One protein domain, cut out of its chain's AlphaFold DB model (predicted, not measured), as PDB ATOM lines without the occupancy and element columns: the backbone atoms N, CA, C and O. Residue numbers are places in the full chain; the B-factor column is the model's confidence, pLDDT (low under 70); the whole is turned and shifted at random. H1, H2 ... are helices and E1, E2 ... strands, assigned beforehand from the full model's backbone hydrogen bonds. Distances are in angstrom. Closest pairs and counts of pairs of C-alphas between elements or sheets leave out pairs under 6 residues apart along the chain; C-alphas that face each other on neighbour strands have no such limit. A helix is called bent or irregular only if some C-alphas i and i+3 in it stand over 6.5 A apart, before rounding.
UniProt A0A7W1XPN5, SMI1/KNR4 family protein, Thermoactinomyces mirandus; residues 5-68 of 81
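AT A GLANCE: This is residues 5 to 68 of the 81 residues of the protein "SMI1/KNR4 family protein" of Thermoactinomyces mirandus (UniProt A0A7W1XPN5). Two helices, H1 and H3, lie side by side and run the same way at one end of the domain, while a wide loop of residues 42 to 54 swings out to the opposite end of the longest axis and comes back to H3. Between these ends lie the short helix H2, turned crosswise to H1, and the single short strand E1, which leads into the loop. The printed part has 64 residues, with three named helices and one named strand in the order H1, H2, E1, H3 along the chain; E1 pairs with no named strand, and the class is mostly helix. The whole is only just compact, close to loose, with a radius of gyration of the C-alphas of 12.7 A, and the C-alphas span 35 by 27 by 17 A along their three main axes.

HOW THE PARTS SIT: The printed part begins at Val 5, and its first helix is H1, residues 13 to 23. A tight link of 5 residues, 24 to 28, joins it to H2, residues 29 to 35. H1 and H2 are close but not clearly touching, with 1 pair of C-alphas within 8 A, those of Phe 16 and Ile 32, 7.3 A apart. Their lines stand at 72 degrees, only just about perpendicular, and their centres are 12.9 A apart. After a tight link of 2 residues, Gln 36 and Gln 37, comes the strand E1, residues 38 to 41. H2 and E1 meet only through their link. H1 and E1 are apart. A long link of 13 residues, 42 to 54, then joins E1 to H3, residues 55 to 66. E1 and H3 are apart, although they follow each other in the chain. H3 touches H1, with 8 pairs of C-alphas within 8 A. The closest C-alphas of these two helices are those of Ile 19 and Ile 59, 6.6 A apart. Their lines stand at a shallow tilt of 15 degrees, they run the same way, and their centres are 12.1 A apart. H2 and H3 are apart. In the backbones of H1 and H2, every O i to N i+4 pair is within hydrogen-bond range; in H3, 6 of 8 are.

IN THESE COORDINATES: H1 runs from Asp 13, with its C-alpha at (22.841, 13.287, -20.563), to Ile 23, with its C-alpha at (25.812, 5.702, -7.254), and measures 15.6 A from first to last C-alpha. H2, from Lys 29 to Thr 35, measures 10.0 A. E1, from Tyr 38 to Pro 41, measures 8.4 A and ends with C-alpha 41 at (1.968, 16.226, -12.669). H3, with 12 residues the longest helix, runs from Pro 55 to Tyr 66 over 17.2 A and ends with C-alpha 66 at (21.618, 3.618, 1.633). None of the helices is bent.

THE WHOLE: The two C-alphas farthest apart are those of Lys 21 in H1 and Ala 45 in the long link, at 36.6 A. The first and last printed C-alphas, those of Val 5 and Lys 68, are 31.4 A apart. The printed part has no cut, and it runs from residue 5 to residue 68 of a full chain of 81 residues. The one long link, residues 42 to 54, has no named element, and its C-alphas lie 4 to 22 A from the mean of all C-alphas. The mean pLDDT of the printed part is 85.4. Confidence is low, under 70, at residues 44 to 49 and at residue 68.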
ATOM      1  N   VAL A   5       4.036  18.714 -16.099       88.62
ATOM      2  CA  VAL A   5       4.753  19.977 -16.221       88.62
ATOM      3  C   VAL A   5       6.069  19.714 -16.943       88.62
ATOM      4  O   VAL A   5       6.927  18.962 -16.471       88.62
ATOM      5  N   ARG A   6       6.239  20.344 -18.108       90.19
ATOM      6  CA  ARG A   6       7.498  20.285 -18.853       90.19
ATOM      7  C   ARG A   6       8.558  21.156 -18.197       90.19
ATOM      8  O   ARG A   6       8.303  22.298 -17.822       90.19
ATOM      9  N   ARG A   7       9.785  20.650 -18.155       87.69
ATOM     10  CA  ARG A   7      10.952  21.424 -17.738       87.69
ATOM     11  C   ARG A   7      11.260  22.502 -18.772       87.69
ATOM     12  O   ARG A   7      11.298  22.244 -19.973       87.69
ATOM     13  N   ASN A   8      11.574  23.701 -18.287       85.56
ATOM     14  CA  ASN A   8      12.008  24.814 -19.137       85.56
ATOM     15  C   ASN A   8      13.355  24.537 -19.825       85.56
ATOM     16  O   ASN A   8      13.631  25.067 -20.900       85.56
ATOM     17  N   LYS A   9      14.202  23.706 -19.208       87.00
ATOM     18  CA  LYS A   9      15.501  23.296 -19.738       87.00
ATOM     19  C   LYS A   9      15.635  21.782 -19.630       87.00
ATOM     20  O   LYS A   9      15.456  21.226 -18.551       87.00
ATOM     21  N   LYS A  10      15.983  21.140 -20.747       88.31
ATOM     22  CA  LYS A  10      16.305  19.712 -20.763       88.31
ATOM     23  C   LYS A  10      17.554  19.467 -19.917       88.31
ATOM     24  O   LYS A  10      18.563  20.153 -20.098       88.31
ATOM     25  N   ILE A  11      17.491  18.474 -19.038       89.38
ATOM     26  CA  ILE A  11      18.666  18.010 -18.299       89.38
ATOM     27  C   ILE A  11      19.618  17.293 -19.280       89.38
ATOM     28  O   ILE A  11      19.160  16.445 -20.051       89.38
ATOM     29  N   PRO A  12      20.914  17.637 -19.311       92.12
ATOM     30  CA  PRO A  12      21.884  16.999 -20.202       92.12
ATOM     31  C   PRO A  12      22.152  15.535 -19.817       92.12
ATOM     32  O   PRO A  12      22.051  15.163 -18.650       92.12
ATOM     33  N   ASP A  13      22.512  14.703 -20.798       91.62
ATOM     34  CA  ASP A  13      22.841  13.287 -20.563       91.62
ATOM     35  C   ASP A  13      24.084  13.144 -19.667       91.62
ATOM     36  O   ASP A  13      24.184  12.202 -18.880       91.62
ATOM     37  N   GLU A  14      25.003  14.112 -19.737       93.62
ATOM     38  CA  GLU A  14      26.222  14.159 -18.931       93.62
ATOM     39  C   GLU A  14      25.930  14.163 -17.423       93.62
ATOM     40  O   GLU A  14      26.623  13.473 -16.680       93.62
ATOM     41  N   GLN A  15      24.873  14.851 -16.972       91.81
ATOM     42  CA  GLN A  15      24.500  14.868 -15.551       91.81
ATOM     43  C   GLN A  15      24.049  13.488 -15.063       91.81
ATOM     44  O   GLN A  15      24.440  13.046 -13.987       91.81
ATOM     45  N   PHE A  16      23.285  12.750 -15.873       93.81
ATOM     46  CA  PHE A  16      22.900  11.383 -15.514       93.81
ATOM     47  C   PHE A  16      24.089  10.424 -15.552       93.81
ATOM     48  O   PHE A  16      24.173   9.535 -14.711       93.81
ATOM     49  N   ALA A  17      25.040  10.621 -16.469       93.69
ATOM     50  CA  ALA A  17      26.270   9.834 -16.484       93.69
ATOM     51  C   ALA A  17      27.113  10.049 -15.211       93.69
ATOM     52  O   ALA A  17      27.717   9.095 -14.714       93.69
ATOM     53  N   GLU A  18      27.143  11.272 -14.673       94.25
ATOM     54  CA  GLU A  18      27.782  11.586 -13.390       94.25
ATOM     55  C   GLU A  18      27.058  10.916 -12.217       94.25
ATOM     56  O   GLU A  18      27.718  10.248 -11.418       94.25
ATOM     57  N   ILE A  19      25.723  10.989 -12.168       92.62
ATOM     58  CA  ILE A  19      24.913  10.302 -11.149       92.62
ATOM     59  C   ILE A  19      25.178   8.797 -11.171       92.62
ATOM     60  O   ILE A  19      25.532   8.224 -10.147       92.62
ATOM     61  N   GLU A  20      25.055   8.149 -12.333       94.75
ATOM     62  CA  GLU A  20      25.270   6.704 -12.478       94.75
ATOM     63  C   GLU A  20      26.675   6.276 -12.042       94.75
ATOM     64  O   GLU A  20      26.865   5.194 -11.483       94.75
ATOM     65  N   LYS A  21      27.676   7.123 -12.307       94.31
ATOM     66  CA  LYS A  21      29.052   6.897 -11.862       94.31
ATOM     67  C   LYS A  21      29.176   7.027 -10.344       94.31
ATOM     68  O   LYS A  21      29.913   6.241  -9.754       94.31
ATOM     69  N   HIS A  22      28.490   7.995  -9.739       91.12
ATOM     70  CA  HIS A  22      28.509   8.241  -8.296       91.12
ATOM     71  C   HIS A  22      27.819   7.119  -7.518       91.12
ATOM     72  O   HIS A  22      28.417   6.535  -6.621       91.12
ATOM     73  N   ILE A  23      26.602   6.748  -7.923       89.81
ATOM     74  CA  ILE A  23      25.812   5.702  -7.254       89.81
ATOM     75  C   ILE A  23      26.244   4.279  -7.649       89.81
ATOM     76  O   ILE A  23      25.831   3.303  -7.028       89.81
ATOM     77  N   GLY A  24      27.059   4.136  -8.702       91.25
ATOM     78  CA  GLY A  24      27.575   2.851  -9.183       91.25
ATOM     79  C   GLY A  24      26.544   1.966  -9.897       91.25
ATOM     80  O   GLY A  24      26.789   0.774 -10.091       91.25
ATOM     81  N   VAL A  25      25.398   2.523 -10.298       89.69
ATOM     82  CA  VAL A  25      24.266   1.807 -10.907       89.69
ATOM     83  C   VAL A  25      23.812   2.526 -12.175       89.69
ATOM     84  O   VAL A  25      23.883   3.748 -12.268       89.69
ATOM     85  N   LYS A  26      23.334   1.763 -13.165       93.75
ATOM     86  CA  LYS A  26      22.708   2.306 -14.377       93.75
ATOM     87  C   LYS A  26      21.229   2.592 -14.152       93.75
ATOM     88  O   LYS A  26      20.487   1.702 -13.740       93.75
ATOM     89  N   LEU A  27      20.805   3.811 -14.466       91.44
ATOM     90  CA  LEU A  27      19.412   4.219 -14.374       91.44
ATOM     91  C   LEU A  27      18.634   3.718 -15.604       91.44
ATOM     92  O   LEU A  27      19.187   3.623 -16.707       91.44
ATOM     93  N   PRO A  28      17.337   3.393 -15.465       94.62
ATOM     94  CA  PRO A  28      16.511   3.033 -16.609       94.62
ATOM     95  C   PRO A  28      16.464   4.162 -17.647       94.62
ATOM     96  O   PRO A  28      16.258   5.327 -17.310       94.62
ATOM     97  N   LYS A  29      16.589   3.817 -18.933       92.94
ATOM     98  CA  LYS A  29      16.552   4.806 -20.026       92.94
ATOM     99  C   LYS A  29      15.244   5.589 -20.065       92.94
ATOM    100  O   LYS A  29      15.266   6.790 -20.312       92.94
ATOM    101  N   ASP A  30      14.131   4.914 -19.793       92.69
ATOM    102  CA  ASP A  30      12.813   5.546 -19.773       92.69
ATOM    103  C   ASP A  30      12.701   6.550 -18.623       92.69
ATOM    104  O   ASP A  30      12.157   7.633 -18.821       92.69
ATOM    105  N   TYR A  31      13.293   6.240 -17.462       90.38
ATOM    106  CA  TYR A  31      13.377   7.164 -16.331       90.38
ATOM    107  C   TYR A  31      14.177   8.415 -16.706       90.38
ATOM    108  O   TYR A  31      13.659   9.520 -16.591       90.38
ATOM    109  N   ILE A  32      15.389   8.247 -17.251       92.25
ATOM    110  CA  ILE A  32      16.217   9.377 -17.705       92.25
ATOM    111  C   ILE A  32      15.441  10.233 -18.712       92.25
ATOM    112  O   ILE A  32      15.344  11.448 -18.557       92.25
ATOM    113  N   HIS A  33      14.842   9.606 -19.728       92.00
ATOM    114  CA  HIS A  33      14.101  10.311 -20.770       92.00
ATOM    115  C   HIS A  33      12.938  11.139 -20.210       92.00
ATOM    116  O   HIS A  33      12.696  12.258 -20.673       92.00
ATOM    117  N   TRP A  34      12.229  10.597 -19.221       90.88
ATOM    118  CA  TRP A  34      11.134  11.278 -18.543       90.88
ATOM    119  C   TRP A  34      11.627  12.433 -17.676       90.88
ATOM    120  O   TRP A  34      11.192  13.566 -17.885       90.88
ATOM    121  N   THR A  35      12.580  12.186 -16.779       90.88
ATOM    122  CA  THR A  35      13.124  13.204 -15.867       90.88
ATOM    123  C   THR A  35      13.776  14.353 -16.630       90.88
ATOM    124  O   THR A  35      13.669  15.501 -16.221       90.88
ATOM    125  N   GLN A  36      14.373  14.094 -17.796       92.88
ATOM    126  CA  GLN A  36      14.903  15.144 -18.669       92.88
ATOM    127  C   GLN A  36      13.855  16.149 -19.157       92.88
ATOM    128  O   GLN A  36      14.209  17.289 -19.462       92.88
ATOM    129  N   GLN A  37      12.602  15.719 -19.298       91.00
ATOM    130  CA  GLN A  37      11.533  16.482 -19.941       91.00
ATOM    131  C   GLN A  37      10.489  16.998 -18.962       91.00
ATOM    132  O   GLN A  37       9.898  18.043 -19.233       91.00
ATOM    133  N   TYR A  38      10.259  16.296 -17.854       91.12
ATOM    134  CA  TYR A  38       9.138  16.541 -16.955       91.12
ATOM    135  C   TYR A  38       9.599  16.717 -15.509       91.12
ATOM    136  O   TYR A  38      10.659  16.221 -15.121       91.12
ATOM    137  N   PHE A  39       8.811  17.465 -14.741       84.62
ATOM    138  CA  PHE A  39       9.046  17.717 -13.321       84.62
ATOM    139  C   PHE A  39       7.986  17.019 -12.471       84.62
ATOM    140  O   PHE A  39       8.291  16.054 -11.786       84.62
ATOM    141  N   GLU A  40       6.730  17.431 -12.585       85.62
ATOM    142  CA  GLU A  40       5.639  16.937 -11.740       85.62
ATOM    143  C   GLU A  40       4.321  16.891 -12.528       85.62
ATOM    144  O   GLU A  40       4.238  17.487 -13.611       85.62
ATOM    145  N   PRO A  41       3.297  16.154 -12.068       85.50
ATOM    146  CA  PRO A  41       1.968  16.226 -12.669       85.50
ATOM    147  C   PRO A  41       1.347  17.623 -12.491       85.50
ATOM    148  O   PRO A  41       1.467  18.230 -11.437       85.50
ATOM    149  N   GLU A  42       0.626  18.121 -13.500       82.12
ATOM    150  CA  GLU A  42      -0.086  19.412 -13.405       82.12
ATOM    151  C   GLU A  42      -1.285  19.361 -12.441       82.12
ATOM    152  O   GLU A  42      -1.646  20.370 -11.840       82.12
ATOM    153  N   ASP A  43      -1.905  18.187 -12.291       73.88
ATOM    154  CA  ASP A  43      -3.109  17.986 -11.484       73.88
ATOM    155  C   ASP A  43      -2.795  17.187 -10.207       73.88
ATOM    156  O   ASP A  43      -3.018  15.973 -10.144       73.88
ATOM    157  N   GLU A  44      -2.342  17.874  -9.154       61.22
ATOM    158  CA  GLU A  44      -2.113  17.288  -7.817       61.22
ATOM    159  C   GLU A  44      -3.389  16.688  -7.185       61.22
ATOM    160  O   GLU A  44      -3.333  15.854  -6.283       61.22
ATOM    161  N   ALA A  45      -4.573  17.099  -7.656       59.50
ATOM    162  CA  ALA A  45      -5.853  16.801  -7.010       59.50
ATOM    163  C   ALA A  45      -6.341  15.348  -7.167       59.50
ATOM    164  O   ALA A  45      -7.241  14.932  -6.437       59.50
ATOM    165  N   TYR A  46      -5.790  14.577  -8.111       55.28
ATOM    166  CA  TYR A  46      -6.288  13.227  -8.426       55.28
ATOM    167  C   TYR A  46      -5.244  12.119  -8.309       55.28
ATOM    168  O   TYR A  46      -5.620  10.949  -8.222       55.28
ATOM    169  N   TYR A  47      -3.958  12.464  -8.278       56.50
ATOM    170  CA  TYR A  47      -2.884  11.492  -8.163       56.50
ATOM    171  C   TYR A  47      -1.784  12.038  -7.249       56.50
ATOM    172  O   TYR A  47      -1.191  13.065  -7.553       56.50
ATOM    173  N   GLN A  48      -1.478  11.324  -6.163       63.91
ATOM    174  CA  GLN A  48      -0.262  11.550  -5.372       63.91
ATOM    175  C   GLN A  48       0.940  10.952  -6.116       63.91
ATOM    176  O   GLN A  48       1.471   9.918  -5.719       63.91
ATOM    177  N   PHE A  49       1.307  11.537  -7.257       66.19
ATOM    178  CA  PHE A  49       2.634  11.306  -7.817       66.19
ATOM    179  C   PHE A  49       3.561  12.373  -7.262       66.19
ATOM    180  O   PHE A  49       3.280  13.561  -7.410       66.19
ATOM    181  N   ASP A  50       4.652  11.933  -6.645       72.69
ATOM    182  CA  ASP A  50       5.707  12.831  -6.202       72.69
ATOM    183  C   ASP A  50       6.389  13.485  -7.411       72.69
ATOM    184  O   ASP A  50       6.483  12.899  -8.500       72.69
ATOM    185  N   SER A  51       6.880  14.708  -7.214       82.44
ATOM    186  CA  SER A  51       7.702  15.402  -8.201       82.44
ATOM    187  C   SER A  51       8.980  14.600  -8.467       82.44
ATOM    188  O   SER A  51       9.595  14.033  -7.562       82.44
ATOM    189  N   LEU A  52       9.401  14.545  -9.729       85.94
ATOM    190  CA  LEU A  52      10.660  13.923 -10.112       85.94
ATOM    191  C   LEU A  52      11.825  14.760  -9.582       85.94
ATOM    192  O   LEU A  52      11.912  15.959  -9.856       85.94
ATOM    193  N   TYR A  53      12.755  14.098  -8.897       84.31
ATOM    194  CA  TYR A  53      13.950  14.731  -8.357       84.31
ATOM    195  C   TYR A  53      14.787  15.419  -9.433       84.31
ATOM    196  O   TYR A  53      14.965  14.917 -10.551       84.31
ATOM    197  N   ASP A  54      15.352  16.564  -9.061       86.38
ATOM    198  CA  ASP A  54      16.450  17.149  -9.811       86.38
ATOM    199  C   ASP A  54      17.716  16.288  -9.678       86.38
ATOM    200  O   ASP A  54      17.894  15.616  -8.662       86.38
ATOM    201  N   PRO A  55      18.610  16.302 -10.682       84.75
ATOM    202  CA  PRO A  55      19.814  15.472 -10.707       84.75
ATOM    203  C   PRO A  55      20.641  15.506  -9.419       84.75
ATOM    204  O   PRO A  55      21.034  14.456  -8.919       84.75
ATOM    205  N   ASP A  56      20.837  16.697  -8.856       83.81
ATOM    206  CA  ASP A  56      21.616  16.886  -7.632       83.81
ATOM    207  C   ASP A  56      20.930  16.225  -6.422       83.81
ATOM    208  O   ASP A  56      21.584  15.585  -5.603       83.81
ATOM    209  N   MET A  57      19.593  16.269  -6.367       88.31
ATOM    210  CA  MET A  57      18.812  15.628  -5.305       88.31
ATOM    211  C   MET A  57      18.807  14.102  -5.413       88.31
ATOM    212  O   MET A  57      18.673  13.424  -4.402       88.31
ATOM    213  N   ILE A  58      18.954  13.536  -6.618       87.38
ATOM    214  CA  ILE A  58      18.992  12.074  -6.794       87.38
ATOM    215  C   ILE A  58      20.165  11.473  -6.011       87.38
ATOM    216  O   ILE A  58      20.023  10.395  -5.435       87.38
ATOM    217  N   ILE A  59      21.311  12.159  -5.990       87.44
ATOM    218  CA  ILE A  59      22.486  11.719  -5.232       87.44
ATOM    219  C   ILE A  59      22.208  11.816  -3.730       87.44
ATOM    220  O   ILE A  59      22.377  10.819  -3.031       87.44
ATOM    221  N   ASP A  60      21.728  12.969  -3.261       87.19
ATOM    222  CA  ASP A  60      21.445  13.202  -1.840       87.19
ATOM    223  C   ASP A  60      20.428  12.191  -1.282       87.19
ATOM    224  O   ASP A  60      20.634  11.617  -0.211       87.19
ATOM    225  N   GLU A  61      19.352  11.913  -2.024       86.88
ATOM    226  CA  GLU A  61      18.327  10.934  -1.642       86.88
ATOM    227  C   GLU A  61      18.866   9.499  -1.665       86.88
ATOM    228  O   GLU A  61      18.581   8.701  -0.769       86.88
ATOM    229  N   PHE A  62      19.692   9.154  -2.659       86.69
ATOM    230  CA  PHE A  62      20.346   7.848  -2.704       86.69
ATOM    231  C   PHE A  62      21.264   7.647  -1.493       86.69
ATOM    232  O   PHE A  62      21.220   6.599  -0.844       86.69
ATOM    233  N   GLU A  63      22.057   8.655  -1.137       86.81
ATOM    234  CA  GLU A  63      22.913   8.598   0.044       86.81
ATOM    235  C   GLU A  63      22.110   8.538   1.343       86.81
ATOM    236  O   GLU A  63      22.433   7.741   2.230       86.81
ATOM    237  N   ALA A  64      21.022   9.301   1.438       87.25
ATOM    238  CA  ALA A  64      20.132   9.284   2.589       87.25
ATOM    239  C   ALA A  64      19.484   7.907   2.823       87.25
ATOM    240  O   ALA A  64      19.292   7.516   3.974       87.25
ATOM    241  N   LEU A  65      19.158   7.173   1.756       85.12
ATOM    242  CA  LEU A  65      18.505   5.863   1.844       85.12
ATOM    243  C   LEU A  65      19.474   4.713   2.141       85.12
ATOM    244  O   LEU A  65      19.094   3.771   2.835       85.12
ATOM    245  N   TYR A  66      20.694   4.761   1.603       79.56
ATOM    246  CA  TYR A  66      21.618   3.618   1.633       79.56
ATOM    247  C   TYR A  66      22.863   3.819   2.500       79.56
ATOM    248  O   TYR A  66      23.484   2.831   2.894       79.56
ATOM    249  N   PHE A  67      23.241   5.063   2.801       78.56
ATOM    250  CA  PHE A  67      24.481   5.383   3.520       78.56
ATOM    251  C   PHE A  67      24.278   6.245   4.764       78.56
ATOM    252  O   PHE A  67      25.217   6.401   5.545       78.56
ATOM    253  N   LYS A  68      23.074   6.777   4.997       62.09
ATOM    254  CA  LYS A  68      22.745   7.405   6.275       62.09
ATOM    255  C   LYS A  68      22.752   6.319   7.343       62.09
ATOM    256  O   LYS A  68      21.885   5.450   7.358       62.09
TER     257      LYS A  68